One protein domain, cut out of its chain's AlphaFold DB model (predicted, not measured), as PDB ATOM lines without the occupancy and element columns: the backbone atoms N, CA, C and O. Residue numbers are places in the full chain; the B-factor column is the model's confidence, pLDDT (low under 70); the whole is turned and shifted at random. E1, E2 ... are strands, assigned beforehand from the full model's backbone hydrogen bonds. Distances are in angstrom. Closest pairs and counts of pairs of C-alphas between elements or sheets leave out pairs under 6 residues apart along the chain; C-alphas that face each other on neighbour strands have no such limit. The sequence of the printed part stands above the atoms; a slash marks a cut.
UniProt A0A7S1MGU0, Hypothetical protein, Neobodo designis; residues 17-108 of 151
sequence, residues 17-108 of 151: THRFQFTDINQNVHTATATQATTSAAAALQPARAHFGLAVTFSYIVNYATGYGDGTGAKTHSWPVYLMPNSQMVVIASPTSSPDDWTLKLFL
ATOM      1  N   THR A  17     -23.366   5.181 -30.309       90.12
ATOM      2  CA  THR A  17     -22.638   4.966 -29.067       90.12
ATOM      3  C   THR A  17     -23.318   5.745 -27.955       90.12
ATOM      4  O   THR A  17     -23.732   6.892 -28.131       90.12
ATOM      5  N   HIS A  18     -23.429   5.121 -26.794       90.81
ATOM      6  CA  HIS A  18     -23.985   5.685 -25.579       90.81
ATOM      7  C   HIS A  18     -22.912   5.639 -24.498       90.81
ATOM      8  O   HIS A  18     -22.321   4.591 -24.258       90.81
ATOM      9  N   ARG A  19     -22.663   6.763 -23.836       92.50
ATOM     10  CA  ARG A  19     -21.748   6.892 -22.702       92.50
ATOM     11  C   ARG A  19     -22.553   7.327 -21.492       92.50
ATOM     12  O   ARG A  19     -23.360   8.243 -21.588       92.50
ATOM     13  N   PHE A  20     -22.324   6.696 -20.356       90.75
ATOM     14  CA  PHE A  20     -23.028   7.000 -19.119       90.75
ATOM     15  C   PHE A  20     -22.051   7.034 -17.953       90.75
ATOM     16  O   PHE A  20     -21.066   6.292 -17.924       90.75
ATOM     17  N   GLN A  21     -22.318   7.928 -17.009       92.00
ATOM     18  CA  GLN A  21     -21.527   8.090 -15.798       92.00
ATOM     19  C   GLN A  21     -22.391   7.815 -14.581       92.00
ATOM     20  O   GLN A  21     -23.504   8.330 -14.490       92.00
ATOM     21  N   PHE A  22     -21.876   7.018 -13.658       90.62
ATOM     22  CA  PHE A  22     -22.559   6.645 -12.426       90.62
ATOM     23  C   PHE A  22     -21.557   6.575 -11.279       90.62
ATOM     24  O   PHE A  22     -20.350   6.475 -11.498       90.62
ATOM     25  N   THR A  23     -22.059   6.622 -10.053       90.12
ATOM     26  CA  THR A  23     -21.227   6.566  -8.848       90.12
ATOM     27  C   THR A  23     -21.364   5.201  -8.185       90.12
ATOM     28  O   THR A  23     -22.476   4.708  -8.042       90.12
ATOM     29  N   ASP A  24     -20.260   4.571  -7.799       88.62
ATOM     30  CA  ASP A  24     -20.244   3.300  -7.061       88.62
ATOM     31  C   ASP A  24     -20.600   3.487  -5.568       88.62
ATOM     32  O   ASP A  24     -20.648   4.610  -5.061       88.62
ATOM     33  N   ILE A  25     -20.819   2.386  -4.839       87.38
ATOM     34  CA  ILE A  25     -21.035   2.359  -3.382       87.38
ATOM     35  C   ILE A  25     -19.895   3.032  -2.604       87.38
ATOM     36  O   ILE A  25     -20.124   3.598  -1.538       87.38
ATOM     37  N   ASN A  26     -18.683   3.024  -3.166       89.75
ATOM     38  CA  ASN A  26     -17.499   3.672  -2.604       89.75
ATOM     39  C   ASN A  26     -17.373   5.156  -2.997       89.75
ATOM     40  O   ASN A  26     -16.306   5.737  -2.844       89.75
ATOM     41  N   GLN A  27     -18.428   5.761  -3.554       86.00
ATOM     42  CA  GLN A  27     -18.453   7.149  -4.039       86.00
ATOM     43  C   GLN A  27     -17.506   7.455  -5.216       86.00
ATOM     44  O   GLN A  27     -17.325   8.613  -5.589       86.00
ATOM     45  N   ASN A  28     -16.958   6.428  -5.870       90.38
ATOM     46  CA  ASN A  28     -16.124   6.594  -7.058       90.38
ATOM     47  C   ASN A  28     -16.981   6.802  -8.311       90.38
ATOM     48  O   ASN A  28     -17.972   6.103  -8.516       90.38
ATOM     49  N   VAL A  29     -16.593   7.748  -9.170       89.69
ATOM     50  CA  VAL A  29     -17.277   7.994 -10.448       89.69
ATOM     51  C   VAL A  29     -16.738   7.040 -11.509       89.69
ATOM     52  O   VAL A  29     -15.552   7.055 -11.834       89.69
ATOM     53  N   HIS A  30     -17.629   6.254 -12.097       90.06
ATOM     54  CA  HIS A  30     -17.338   5.353 -13.200       90.06
ATOM     55  C   HIS A  30     -17.975   5.867 -14.484       90.06
ATOM     56  O   HIS A  30     -19.078   6.410 -14.486       90.06
ATOM     57  N   THR A  31     -17.267   5.676 -15.595       91.38
ATOM     58  CA  THR A  31     -17.790   5.921 -16.939       91.38
ATOM     59  C   THR A  31     -17.839   4.597 -17.676       91.38
ATOM     60  O   THR A  31     -16.852   3.865 -17.695       91.38
ATOM     61  N   ALA A  32     -18.971   4.303 -18.298       89.62
ATOM     62  CA  ALA A  32     -19.142   3.127 -19.132       89.62
ATOM     63  C   ALA A  32     -19.796   3.512 -20.460       89.62
ATOM     64  O   ALA A  32     -20.415   4.571 -20.601       89.62
ATOM     65  N   THR A  33     -19.598   2.658 -21.458       90.69
ATOM     66  CA  THR A  33     -20.051   2.881 -22.828       90.69
ATOM     67  C   THR A  33     -20.744   1.644 -23.367       90.69
ATOM     68  O   THR A  33     -20.282   0.528 -23.142       90.69
ATOM     69  N   ALA A  34     -21.822   1.842 -24.115       88.12
ATOM     70  CA  ALA A  34     -22.549   0.797 -24.816       88.12
ATOM     71  C   ALA A  34     -22.840   1.256 -26.244       88.12
ATOM     72  O   ALA A  34     -23.245   2.394 -26.467       88.12
ATOM     73  N   THR A  35     -22.651   0.374 -27.215       85.31
ATOM     74  CA  THR A  35     -22.872   0.664 -28.635       85.31
ATOM     75  C   THR A  35     -24.046  -0.143 -29.160       85.31
ATOM     76  O   THR A  35     -24.177  -1.326 -28.845       85.31
ATOM     77  N   GLN A  36     -24.883   0.472 -29.990       80.94
ATOM     78  CA  GLN A  36     -25.889  -0.245 -30.763       80.94
ATOM     79  C   GLN A  36     -25.175  -1.062 -31.839       80.94
ATOM     80  O   GLN A  36     -24.519  -0.507 -32.721       80.94
ATOM     81  N   ALA A  37     -25.247  -2.385 -31.717       68.56
ATOM     82  CA  ALA A  37     -24.529  -3.292 -32.595       68.56
ATOM     83  C   ALA A  37     -25.159  -3.335 -33.994       68.56
ATOM     84  O   ALA A  37     -26.378  -3.388 -34.161       68.56
ATOM     85  N   THR A  38     -24.295  -3.336 -35.003       62.31
ATOM     86  CA  THR A  38     -24.658  -3.589 -36.394       62.31
ATOM     87  C   THR A  38     -24.603  -5.090 -36.643       62.31
ATOM     88  O   THR A  38     -23.557  -5.704 -36.442       62.31
ATOM     89  N   THR A  39     -25.692  -5.708 -37.090       57.56
ATOM     90  CA  THR A  39     -25.657  -7.121 -37.497       57.56
ATOM     91  C   THR A  39     -25.046  -7.263 -38.888       57.56
ATOM     92  O   THR A  39     -25.358  -6.481 -39.786       57.56
ATOM     93  N   SER A  40     -24.193  -8.269 -39.082       55.94
ATOM     94  CA  SER A  40     -23.663  -8.657 -40.393       55.94
ATOM     95  C   SER A  40     -24.647  -9.568 -41.148       55.94
ATOM     96  O   SER A  40     -25.579 -10.113 -40.558       55.94
ATOM     97  N   ALA A  41     -24.433  -9.730 -42.459       55.56
ATOM     98  CA  ALA A  41     -25.343 -10.308 -43.462       55.56
ATOM     99  C   ALA A  41     -25.952 -11.706 -43.183       55.56
ATOM    100  O   ALA A  41     -26.805 -12.150 -43.945       55.56
ATOM    101  N   ALA A  42     -25.541 -12.402 -42.118       62.94
ATOM    102  CA  ALA A  42     -26.027 -13.734 -41.744       62.94
ATOM    103  C   ALA A  42     -26.971 -13.748 -40.521       62.94
ATOM    104  O   ALA A  42     -27.423 -14.818 -40.117       62.94
ATOM    105  N   ALA A  43     -27.274 -12.591 -39.920       59.03
ATOM    106  CA  ALA A  43     -28.154 -12.484 -38.754       59.03
ATOM    107  C   ALA A  43     -29.301 -11.489 -38.991       59.03
ATOM    108  O   ALA A  43     -29.161 -10.511 -39.725       59.03
ATOM    109  N   ALA A  44     -30.449 -11.740 -38.355       62.28
ATOM    110  CA  ALA A  44     -31.592 -10.828 -38.371       62.28
ATOM    111  C   ALA A  44     -31.215  -9.466 -37.764       62.28
ATOM    112  O   ALA A  44     -30.465  -9.432 -36.789       62.28
ATOM    113  N   LEU A  45     -31.761  -8.369 -38.308       62.12
ATOM    114  CA  LEU A  45     -31.545  -7.013 -37.786       62.12
ATOM    115  C   LEU A  45     -31.789  -6.983 -36.272       62.12
ATOM    116  O   LEU A  45     -32.900  -7.253 -35.809       62.12
ATOM    117  N   GLN A  46     -30.761  -6.631 -35.498       64.94
ATOM    118  CA  GLN A  46     -30.946  -6.374 -34.076       64.94
ATOM    119  C   GLN A  46     -31.825  -5.130 -33.881       64.94
ATOM    120  O   GLN A  46     -31.720  -4.165 -34.643       64.94
ATOM    121  N   PRO A  47     -32.709  -5.130 -32.868       67.62
ATOM    122  CA  PRO A  47     -33.492  -3.950 -32.542       67.62
ATOM    123  C   PRO A  47     -32.558  -2.795 -32.167       67.62
ATOM    124  O   PRO A  47     -31.535  -3.013 -31.523       67.62
ATOM    125  N   ALA A  48     -32.950  -1.566 -32.510       74.31
ATOM    126  CA  ALA A  48     -32.234  -0.330 -32.177       74.31
ATOM    127  C   ALA A  48     -32.308  -0.004 -30.673       74.31
ATOM    128  O   ALA A  48     -32.891   0.995 -30.252       74.31
ATOM    129  N   ARG A  49     -31.784  -0.902 -29.836       77.00
ATOM    130  CA  ARG A  49     -31.725  -0.766 -28.383       77.00
ATOM    131  C   ARG A  49     -30.347  -1.190 -27.899       77.00
ATOM    132  O   ARG A  49     -29.852  -2.250 -28.267       77.00
ATOM    133  N   ALA A  50     -29.766  -0.388 -27.019       81.06
ATOM    134  CA  ALA A  50     -28.620  -0.791 -26.224       81.06
ATOM    135  C   ALA A  50     -29.117  -1.167 -24.826       81.06
ATOM    136  O   ALA A  50     -29.818  -0.390 -24.178       81.06
ATOM    137  N   HIS A  51     -28.758  -2.364 -24.377       82.25
ATOM    138  CA  HIS A  51     -28.926  -2.785 -22.992       82.25
ATOM    139  C   HIS A  51     -27.576  -2.757 -22.312       82.25
ATOM    140  O   HIS A  51     -26.601  -3.262 -22.864       82.25
ATOM    141  N   PHE A  52     -27.523  -2.194 -21.117       82.44
ATOM    142  CA  PHE A  52     -26.307  -2.156 -20.328       82.44
ATOM    143  C   PHE A  52     -26.652  -2.332 -18.853       82.44
ATOM    144  O   PHE A  52     -27.697  -1.876 -18.387       82.44
ATOM    145  N   GLY A  53     -25.779  -3.030 -18.136       81.19
ATOM    146  CA  GLY A  53     -25.845  -3.128 -16.686       81.19
ATOM    147  C   GLY A  53     -25.096  -1.967 -16.052       81.19
ATOM    148  O   GLY A  53     -24.054  -1.543 -16.555       81.19
ATOM    149  N   LEU A  54     -25.612  -1.475 -14.933       78.38
ATOM    150  CA  LEU A  54     -24.771  -0.781 -13.970       78.38
ATOM    151  C   LEU A  54     -24.137  -1.855 -13.075       78.38
ATOM    152  O   LEU A  54     -24.756  -2.891 -12.837       78.38
ATOM    153  N   ALA A  55     -22.889  -1.650 -12.650       75.00
ATOM    154  CA  ALA A  55     -22.203  -2.560 -11.729       75.00
ATOM    155  C   ALA A  55     -22.916  -2.589 -10.356       75.00
ATOM    156  O   ALA A  55     -24.075  -2.196 -10.235       75.00
ATOM    157  N   VAL A  56     -22.252  -3.043  -9.295       76.50
ATOM    158  CA  VAL A  56     -22.826  -2.967  -7.943       76.50
ATOM    159  C   VAL A  56     -22.946  -1.495  -7.540       76.50
ATOM    160  O   VAL A  56     -22.005  -0.916  -7.035       76.50
ATOM    161  N   THR A  57     -24.085  -0.857  -7.799       78.81
ATOM    162  CA  THR A  57     -24.327   0.541  -7.439       78.81
ATOM    163  C   THR A  57     -25.779   0.754  -7.030       78.81
ATOM    164  O   THR A  57     -26.697   0.165  -7.599       78.81
ATOM    165  N   PHE A  58     -25.983   1.627  -6.044       73.56
ATOM    166  CA  PHE A  58     -27.300   2.139  -5.650       73.56
ATOM    167  C   PHE A  58     -27.606   3.503  -6.288       73.56
ATOM    168  O   PHE A  58     -28.591   4.147  -5.932       73.56
ATOM    169  N   SER A  59     -26.737   3.971  -7.185       78.69
ATOM    170  CA  SER A  59     -26.766   5.325  -7.722       78.69
ATOM    171  C   SER A  59     -27.537   5.428  -9.037       78.69
ATOM    172  O   SER A  59     -27.897   4.443  -9.686       78.69
ATOM    173  N   TYR A  60     -27.773   6.671  -9.431       87.06
ATOM    174  CA  TYR A  60     -28.371   7.056 -10.699       87.06
ATOM    175  C   TYR A  60     -27.274   7.331 -11.730       87.06
ATOM    176  O   TYR A  60     -26.126   7.629 -11.383       87.06
ATOM    177  N   ILE A  61     -27.622   7.267 -13.015       88.62
ATOM    178  CA  ILE A  61     -26.747   7.829 -14.049       88.62
ATOM    179  C   ILE A  61     -26.803   9.344 -13.882       88.62
ATOM    180  O   ILE A  61     -27.898   9.883 -13.828       88.62
ATOM    181  N   VAL A  62     -25.655  10.007 -13.781       89.19
ATOM    182  CA  VAL A  62     -25.543  11.462 -13.550       89.19
ATOM    183  C   VAL A  62     -25.332  12.221 -14.858       89.19
ATOM    184  O   VAL A  62     -25.766  13.359 -15.022       89.19
ATOM    185  N   ASN A  63     -24.639  11.591 -15.802       91.31
ATOM    186  CA  ASN A  63     -24.376  12.157 -17.114       91.31
ATOM    187  C   ASN A  63     -24.607  11.078 -18.157       91.31
ATOM    188  O   ASN A  63     -24.054   9.978 -18.055       91.31
ATOM    189  N   TYR A  64     -25.418  11.406 -19.152       92.38
ATOM    190  CA  TYR A  64     -25.677  10.544 -20.285       92.38
ATOM    191  C   TYR A  64     -25.308  11.274 -21.566       92.38
ATOM    192  O   TYR A  64     -25.750  12.392 -21.804       92.38
ATOM    193  N   ALA A  65     -24.521  10.630 -22.412       92.94
ATOM    194  CA  ALA A  65     -24.147  11.147 -23.710       92.94
ATOM    195  C   ALA A  65     -24.393  10.103 -24.788       92.94
ATOM    196  O   ALA A  65     -24.292   8.897 -24.557       92.94
ATOM    197  N   THR A  66     -24.690  10.571 -25.988       92.00
ATOM    198  CA  THR A  66     -24.844   9.710 -27.149       92.00
ATOM    199  C   THR A  66     -24.256  10.358 -28.383       92.00
ATOM    200  O   THR A  66     -24.116  11.578 -28.452       92.00
ATOM    201  N   GLY A  67     -23.898   9.537 -29.357       90.38
ATOM    202  CA  GLY A  67     -23.461  10.023 -30.644       90.38
ATOM    203  C   GLY A  67     -23.357   8.933 -31.688       90.38
ATOM    204  O   GLY A  67     -23.366   7.745 -31.370       90.38
ATOM    205  N   TYR A  68     -23.255   9.352 -32.938       88.38
ATOM    206  CA  TYR A  68     -23.027   8.477 -34.080       88.38
ATOM    207  C   TYR A  68     -22.215   9.214 -35.147       88.38
ATOM    208  O   TYR A  68     -22.132  10.444 -35.142       88.38
ATOM    209  N   GLY A  69     -21.585   8.454 -36.039       85.06
ATOM    210  CA  GLY A  69     -20.893   8.998 -37.203       85.06
ATOM    211  C   GLY A  69     -21.800   8.988 -38.428       85.06
ATOM    212  O   GLY A  69     -22.430   7.973 -38.708       85.06
ATOM    213  N   ASP A  70     -21.840  10.094 -39.169       80.12
ATOM    214  CA  ASP A  70     -22.596  10.232 -40.427       80.12
ATOM    215  C   ASP A  70     -21.684  10.283 -41.674       80.12
ATOM    216  O   ASP A  70     -22.112  10.667 -42.758       80.12
ATOM    217  N   GLY A  71     -20.405   9.924 -41.518       78.75
ATOM    218  CA  GLY A  71     -19.380  10.010 -42.564       78.75
ATOM    219  C   GLY A  71     -18.752  11.401 -42.728       78.75
ATOM    220  O   GLY A  71     -17.644  11.492 -43.250       78.75
ATOM    221  N   THR A  72     -19.392  12.466 -42.230       81.19
ATOM    222  CA  THR A  72     -18.829  13.834 -42.208       81.19
ATOM    223  C   THR A  72     -18.141  14.167 -40.885       81.19
ATOM    224  O   THR A  72     -17.305  15.066 -40.815       81.19
ATOM    225  N   GLY A  73     -18.470  13.425 -39.828       82.44
ATOM    226  CA  GLY A  73     -17.842  13.517 -38.518       82.44
ATOM    227  C   GLY A  73     -18.648  12.779 -37.456       82.44
ATOM    228  O   GLY A  73     -19.717  12.232 -37.730       82.44
ATOM    229  N   ALA A  74     -18.135  12.757 -36.227       85.38
ATOM    230  CA  ALA A  74     -18.896  12.273 -35.082       85.38
ATOM    231  C   ALA A  74     -19.845  13.376 -34.594       85.38
ATOM    232  O   ALA A  74     -19.405  14.479 -34.265       85.38
ATOM    233  N   LYS A  75     -21.143  13.076 -34.533       89.31
ATOM    234  CA  LYS A  75     -22.158  13.930 -33.910       89.31
ATOM    235  C   LYS A  75     -22.400  13.418 -32.503       89.31
ATOM    236  O   LYS A  75     -22.731  12.245 -32.336       89.31
ATOM    237  N   THR A  76     -22.217  14.266 -31.499       91.25
ATOM    238  CA  THR A  76     -22.365  13.889 -30.093       91.25
ATOM    239  C   THR A  76     -23.171  14.934 -29.344       91.25
ATOM    240  O   THR A  76     -23.102  16.121 -29.648       91.25
ATOM    241  N   HIS A  77     -23.922  14.481 -28.349       93.06
ATOM    242  CA  HIS A  77     -24.601  15.359 -27.411       93.06
ATOM    243  C   HIS A  77     -24.693  14.692 -26.036       93.06
ATOM    244  O   HIS A  77     -24.736  13.460 -25.927       93.06
ATOM    245  N   SER A  78     -24.679  15.504 -24.979       92.88
ATOM    246  CA  SER A  78     -24.695  15.038 -23.593       92.88
ATOM    247  C   SER A  78     -25.696  15.803 -22.747       92.88
ATOM    248  O   SER A  78     -25.702  17.030 -22.758       92.88
ATOM    249  N   TRP A  79     -26.445  15.069 -21.932       93.12
ATOM    250  CA  TRP A  79     -27.402  15.603 -20.983       93.12
ATOM    251  C   TRP A  79     -26.927  15.343 -19.542       93.12
ATOM    252  O   TRP A  79     -26.630  14.192 -19.188       93.12
ATOM    253  N   PRO A  80     -26.895  16.375 -18.679       88.19
ATOM    254  CA  PRO A  80     -26.730  16.203 -17.239       88.19
ATOM    255  C   PRO A  80     -28.078  15.796 -16.626       88.19
ATOM    256  O   PRO A  80     -28.838  16.630 -16.139       88.19
ATOM    257  N   VAL A  81     -28.420  14.512 -16.717       83.62
ATOM    258  CA  VAL A  81     -29.711  13.970 -16.267       83.62
ATOM    259  C   VAL A  81     -29.514  12.848 -15.265       83.62
ATOM    260  O   VAL A  81     -28.640  12.008 -15.445       83.62
ATOM    261  N   TYR A  82     -30.390  12.806 -14.258       86.81
ATOM    262  CA  TYR A  82     -30.454  11.738 -13.263       86.81
ATOM    263  C   TYR A  82     -31.351  10.603 -13.759       86.81
ATOM    264  O   TYR A  82     -32.560  10.602 -13.516       86.81
ATOM    265  N   LEU A  83     -30.779   9.656 -14.504       86.31
ATOM    266  CA  LEU A  83     -31.555   8.538 -15.047       86.31
ATOM    267  C   LEU A  83     -31.621   7.387 -14.048       86.31
ATOM    268  O   LEU A  83     -30.610   6.911 -13.527       86.31
ATOM    269  N   MET A  84     -32.848   6.923 -13.827       84.75
ATOM    270  CA  MET A  84     -33.160   5.798 -12.956       84.75
ATOM    271  C   MET A  84     -32.715   4.480 -13.609       84.75
ATOM    272  O   MET A  84     -33.035   4.253 -14.783       84.75
ATOM    273  N   PRO A  85     -32.033   3.578 -12.878       78.69
ATOM    274  CA  PRO A  85     -31.793   2.215 -13.341       78.69
ATOM    275  C   PRO A  85     -33.097   1.521 -13.757       78.69
ATOM    276  O   PRO A  85     -34.174   1.849 -13.261       78.69
ATOM    277  N   ASN A  86     -33.008   0.554 -14.674       79.00
ATOM    278  CA  ASN A  86     -34.156  -0.194 -15.216       79.00
ATOM    279  C   ASN A  86     -35.238   0.660 -15.905       79.00
ATOM    280  O   ASN A  86     -36.323   0.159 -16.206       79.00
ATOM    281  N   SER A  87     -34.957   1.932 -16.193       83.94
ATOM    282  CA  SER A  87     -35.820   2.756 -17.029       83.94
ATOM    283  C   SER A  87     -35.494   2.565 -18.513       83.94
ATOM    284  O   SER A  87     -34.364   2.265 -18.896       83.94
ATOM    285  N   GLN A  88     -36.507   2.704 -19.366       86.62
ATOM    286  CA  GLN A  88     -36.322   2.702 -20.813       86.62
ATOM    287  C   GLN A  88     -36.274   4.142 -21.295       86.62
ATOM    288  O   GLN A  88     -37.119   4.947 -20.919       86.62
ATOM    289  N   MET A  89     -35.310   4.469 -22.144       86.44
ATOM    290  CA  MET A  89     -35.162   5.803 -22.715       86.44
ATOM    291  C   MET A  89     -34.973   5.719 -24.221       86.44
ATOM    292  O   MET A  89     -34.460   4.729 -24.745       86.44
ATOM    293  N   VAL A  90     -35.396   6.774 -24.904       87.31
ATOM    294  CA  VAL A  90     -35.271   6.929 -26.347       87.31
ATOM    295  C   VAL A  90     -34.604   8.266 -26.619       87.31
ATOM    296  O   VAL A  90     -35.048   9.307 -26.134       87.31
ATOM    297  N   VAL A  91     -33.541   8.220 -27.411       88.12
ATOM    298  CA  VAL A  91     -32.898   9.406 -27.970       88.12
ATOM    299  C   VAL A  91     -33.506   9.662 -29.339       88.12
ATOM    300  O   VAL A  91     -33.508   8.777 -30.194       88.12
ATOM    301  N   ILE A  92     -33.997  10.876 -29.553       87.81
ATOM    302  CA  ILE A  92     -34.439  11.347 -30.863       87.81
ATOM    303  C   ILE A  92     -33.359  12.291 -31.385       87.81
ATOM    304  O   ILE A  92     -33.278  13.448 -30.973       87.81
ATOM    305  N   ALA A  93     -32.526  11.770 -32.283       84.44
ATOM    306  CA  ALA A  93     -31.410  12.491 -32.885       84.44
ATOM    307  C   ALA A  93     -31.848  13.263 -34.143       84.44
ATOM    308  O   ALA A  93     -31.448  12.938 -35.262       84.44
ATOM    309  N   SER A  94     -32.731  14.247 -33.967       82.31
ATOM    310  CA  SER A  94     -33.233  15.101 -35.046       82.31
ATOM    311  C   SER A  94     -33.280  16.556 -34.579       82.31
ATOM    312  O   SER A  94     -33.788  16.779 -33.479       82.31
ATOM    313  N   PRO A  95     -32.820  17.530 -35.389       82.69
ATOM    314  CA  PRO A  95     -32.170  17.397 -36.703       82.69
ATOM    315  C   PRO A  95     -30.717  16.874 -36.636       82.69
ATOM    316  O   PRO A  95     -30.015  17.032 -35.643       82.69
ATOM    317  N   THR A  96     -30.231  16.259 -37.720       78.31
ATOM    318  CA  THR A  96     -28.852  15.723 -37.809       78.31
ATOM    319  C   THR A  96     -27.777  16.818 -37.818       78.31
ATOM    320  O   THR A  96     -26.648  16.590 -37.390       78.31
ATOM    321  N   SER A  97     -28.123  18.020 -38.288       81.88
ATOM    322  CA  SER A  97     -27.207  19.162 -38.390       81.88
ATOM    323  C   SER A  97     -26.862  19.796 -37.041       81.88
ATOM    324  O   SER A  97     -25.786  20.375 -36.918       81.88
ATOM    325  N   SER A  98     -27.751  19.684 -36.051       85.69
ATOM    326  CA  SER A  98     -27.622  20.312 -34.733       85.69
ATOM    327  C   SER A  98     -27.813  19.261 -33.635       85.69
ATOM    328  O   SER A  98     -28.948  18.954 -33.265       85.69
ATOM    329  N   PRO A  99     -26.716  18.666 -33.125       86.56
ATOM    330  CA  PRO A  99     -26.783  17.713 -32.018       86.56
ATOM    331  C   PRO A  99     -27.390  18.293 -30.738       86.56
ATOM    332  O   PRO A  99     -27.948  17.546 -29.940       86.56
ATOM    333  N   ASP A 100     -27.324  19.612 -30.558       87.88
ATOM    334  CA  ASP A 100     -27.844  20.297 -29.371       87.88
ATOM    335  C   ASP A 100     -29.372  20.329 -29.292       87.88
ATOM    336  O   ASP A 100     -29.931  20.432 -28.203       87.88
ATOM    337  N   ASP A 101     -30.048  20.149 -30.427       87.88
ATOM    338  CA  ASP A 101     -31.507  20.065 -30.499       87.88
ATOM    339  C   ASP A 101     -32.032  18.635 -30.288       87.88
ATOM    340  O   ASP A 101     -33.242  18.383 -30.336       87.88
ATOM    341  N   TRP A 102     -31.140  17.665 -30.060       90.94
ATOM    342  CA  TRP A 102     -31.546  16.290 -29.805       90.94
ATOM    343  C   TRP A 102     -32.329  16.194 -28.502       90.94
ATOM    344  O   TRP A 102     -32.018  16.824 -27.491       90.94
ATOM    345  N   THR A 103     -33.344  15.330 -28.500       89.25
ATOM    346  CA  THR A 103     -34.200  15.162 -27.324       89.25
ATOM    347  C   THR A 103     -34.044  13.778 -26.720       89.25
ATOM    348  O   THR A 103     -34.145  12.757 -27.403       89.25
ATOM    349  N   LEU A 104     -33.825  13.747 -25.407       89.06
ATOM    350  CA  LEU A 104     -33.849  12.535 -24.602       89.06
ATOM    351  C   LEU A 104     -35.223  12.402 -23.944       89.06
ATOM    352  O   LEU A 104     -35.653  13.285 -23.201       89.06
ATOM    353  N   LYS A 105     -35.921  11.297 -24.211       87.31
ATOM    354  CA  LYS A 105     -37.241  11.019 -23.632       87.31
ATOM    355  C   LYS A 105     -37.211   9.731 -22.828       87.31
ATOM    356  O   LYS A 105     -36.764   8.693 -23.310       87.31
ATOM    357  N   LEU A 106     -37.747   9.791 -21.615       84.69
ATOM    358  CA  LEU A 106     -37.988   8.610 -20.798       84.69
ATOM    359  C   LEU A 106     -39.251   7.905 -21.303       84.69
ATOM    360  O   LEU A 106     -40.338   8.484 -21.320       84.69
ATOM    361  N   PHE A 107     -39.112   6.649 -21.711       74.44
ATOM    362  CA  PHE A 107     -40.233   5.803 -22.086       74.44
ATOM    363  C   PHE A 107     -40.860   5.213 -20.823       74.44
ATOM    364  O   PHE A 107     -40.525   4.123 -20.360       74.44
ATOM    365  N   LEU A 108     -41.786   5.967 -20.240       68.12
ATOM    366  CA  LEU A 108     -42.679   5.448 -19.216       68.12
ATOM    367  C   LEU A 108     -43.765   4.628 -19.918       68.12
ATOM    368  O   LEU A 108     -44.488   5.148 -20.772       68.12
TER     369      LEU A 108
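This is residues 17 to 108 of the 151 residues of the protein "Hypothetical protein" of Neobodo designis (UniProt A0A7S1MGU0). A twisted sheet of four strands forms a wall, and a small hairpin, E5 and E6, lies over one of its faces with a gap between. A long loop between E2 and E3 reaches far out at Ala 41. The printed part has 92 residues and six named strands, E1 to E6, with no named helix; the sheet runs E2, E1, E3, E4, antiparallel throughout. It is all strand, though under half of the residues are in named elements, and only just compact, close to loose: radius of gyration of the C-alphas 14.4 A, spans 41 by 34 by 27 A.

Find C-alpha 17 at (-22.638, 4.966, -29.067); E1 runs from there to residue 23, 20.3 A. E2 is residues 29 to 35, 20.4 A; E3, the longest, residues 61 to 69, 23.9 A; E4, residues 74 to 79, 16.8 A. E5 is residues 88 to 92, 13.4 A, and E6 residues 103 to 107, 12.3 A, ending at C-alpha 107, (-40.233, 5.803, -22.086).

Look first at the hairpin E1 and E2, with N 20 and O 32 2.9 A apart. On E1's other side is E3, at 166 degrees, with N 19 and O 65 2.8 A apart. E3 and E4 form a hairpin, N 66 and O 77 2.9 A apart; E2 and E4 are edge strands. In the hairpin E5 and E6, N 90 and O 105 are 2.8 A apart. E3 and E5 are only just apart, closest 8.1 A; E4 and E6 likewise, 8.0 A.

The C-alphas farthest apart, those of Asn 26 and Ala 41, are 43.9 A apart. The printed part has no cut. The link E2 to E3 is long, 25 residues. Mean pLDDT of the printed part is 82.8; residues 37 to 47 and 108 are under 70.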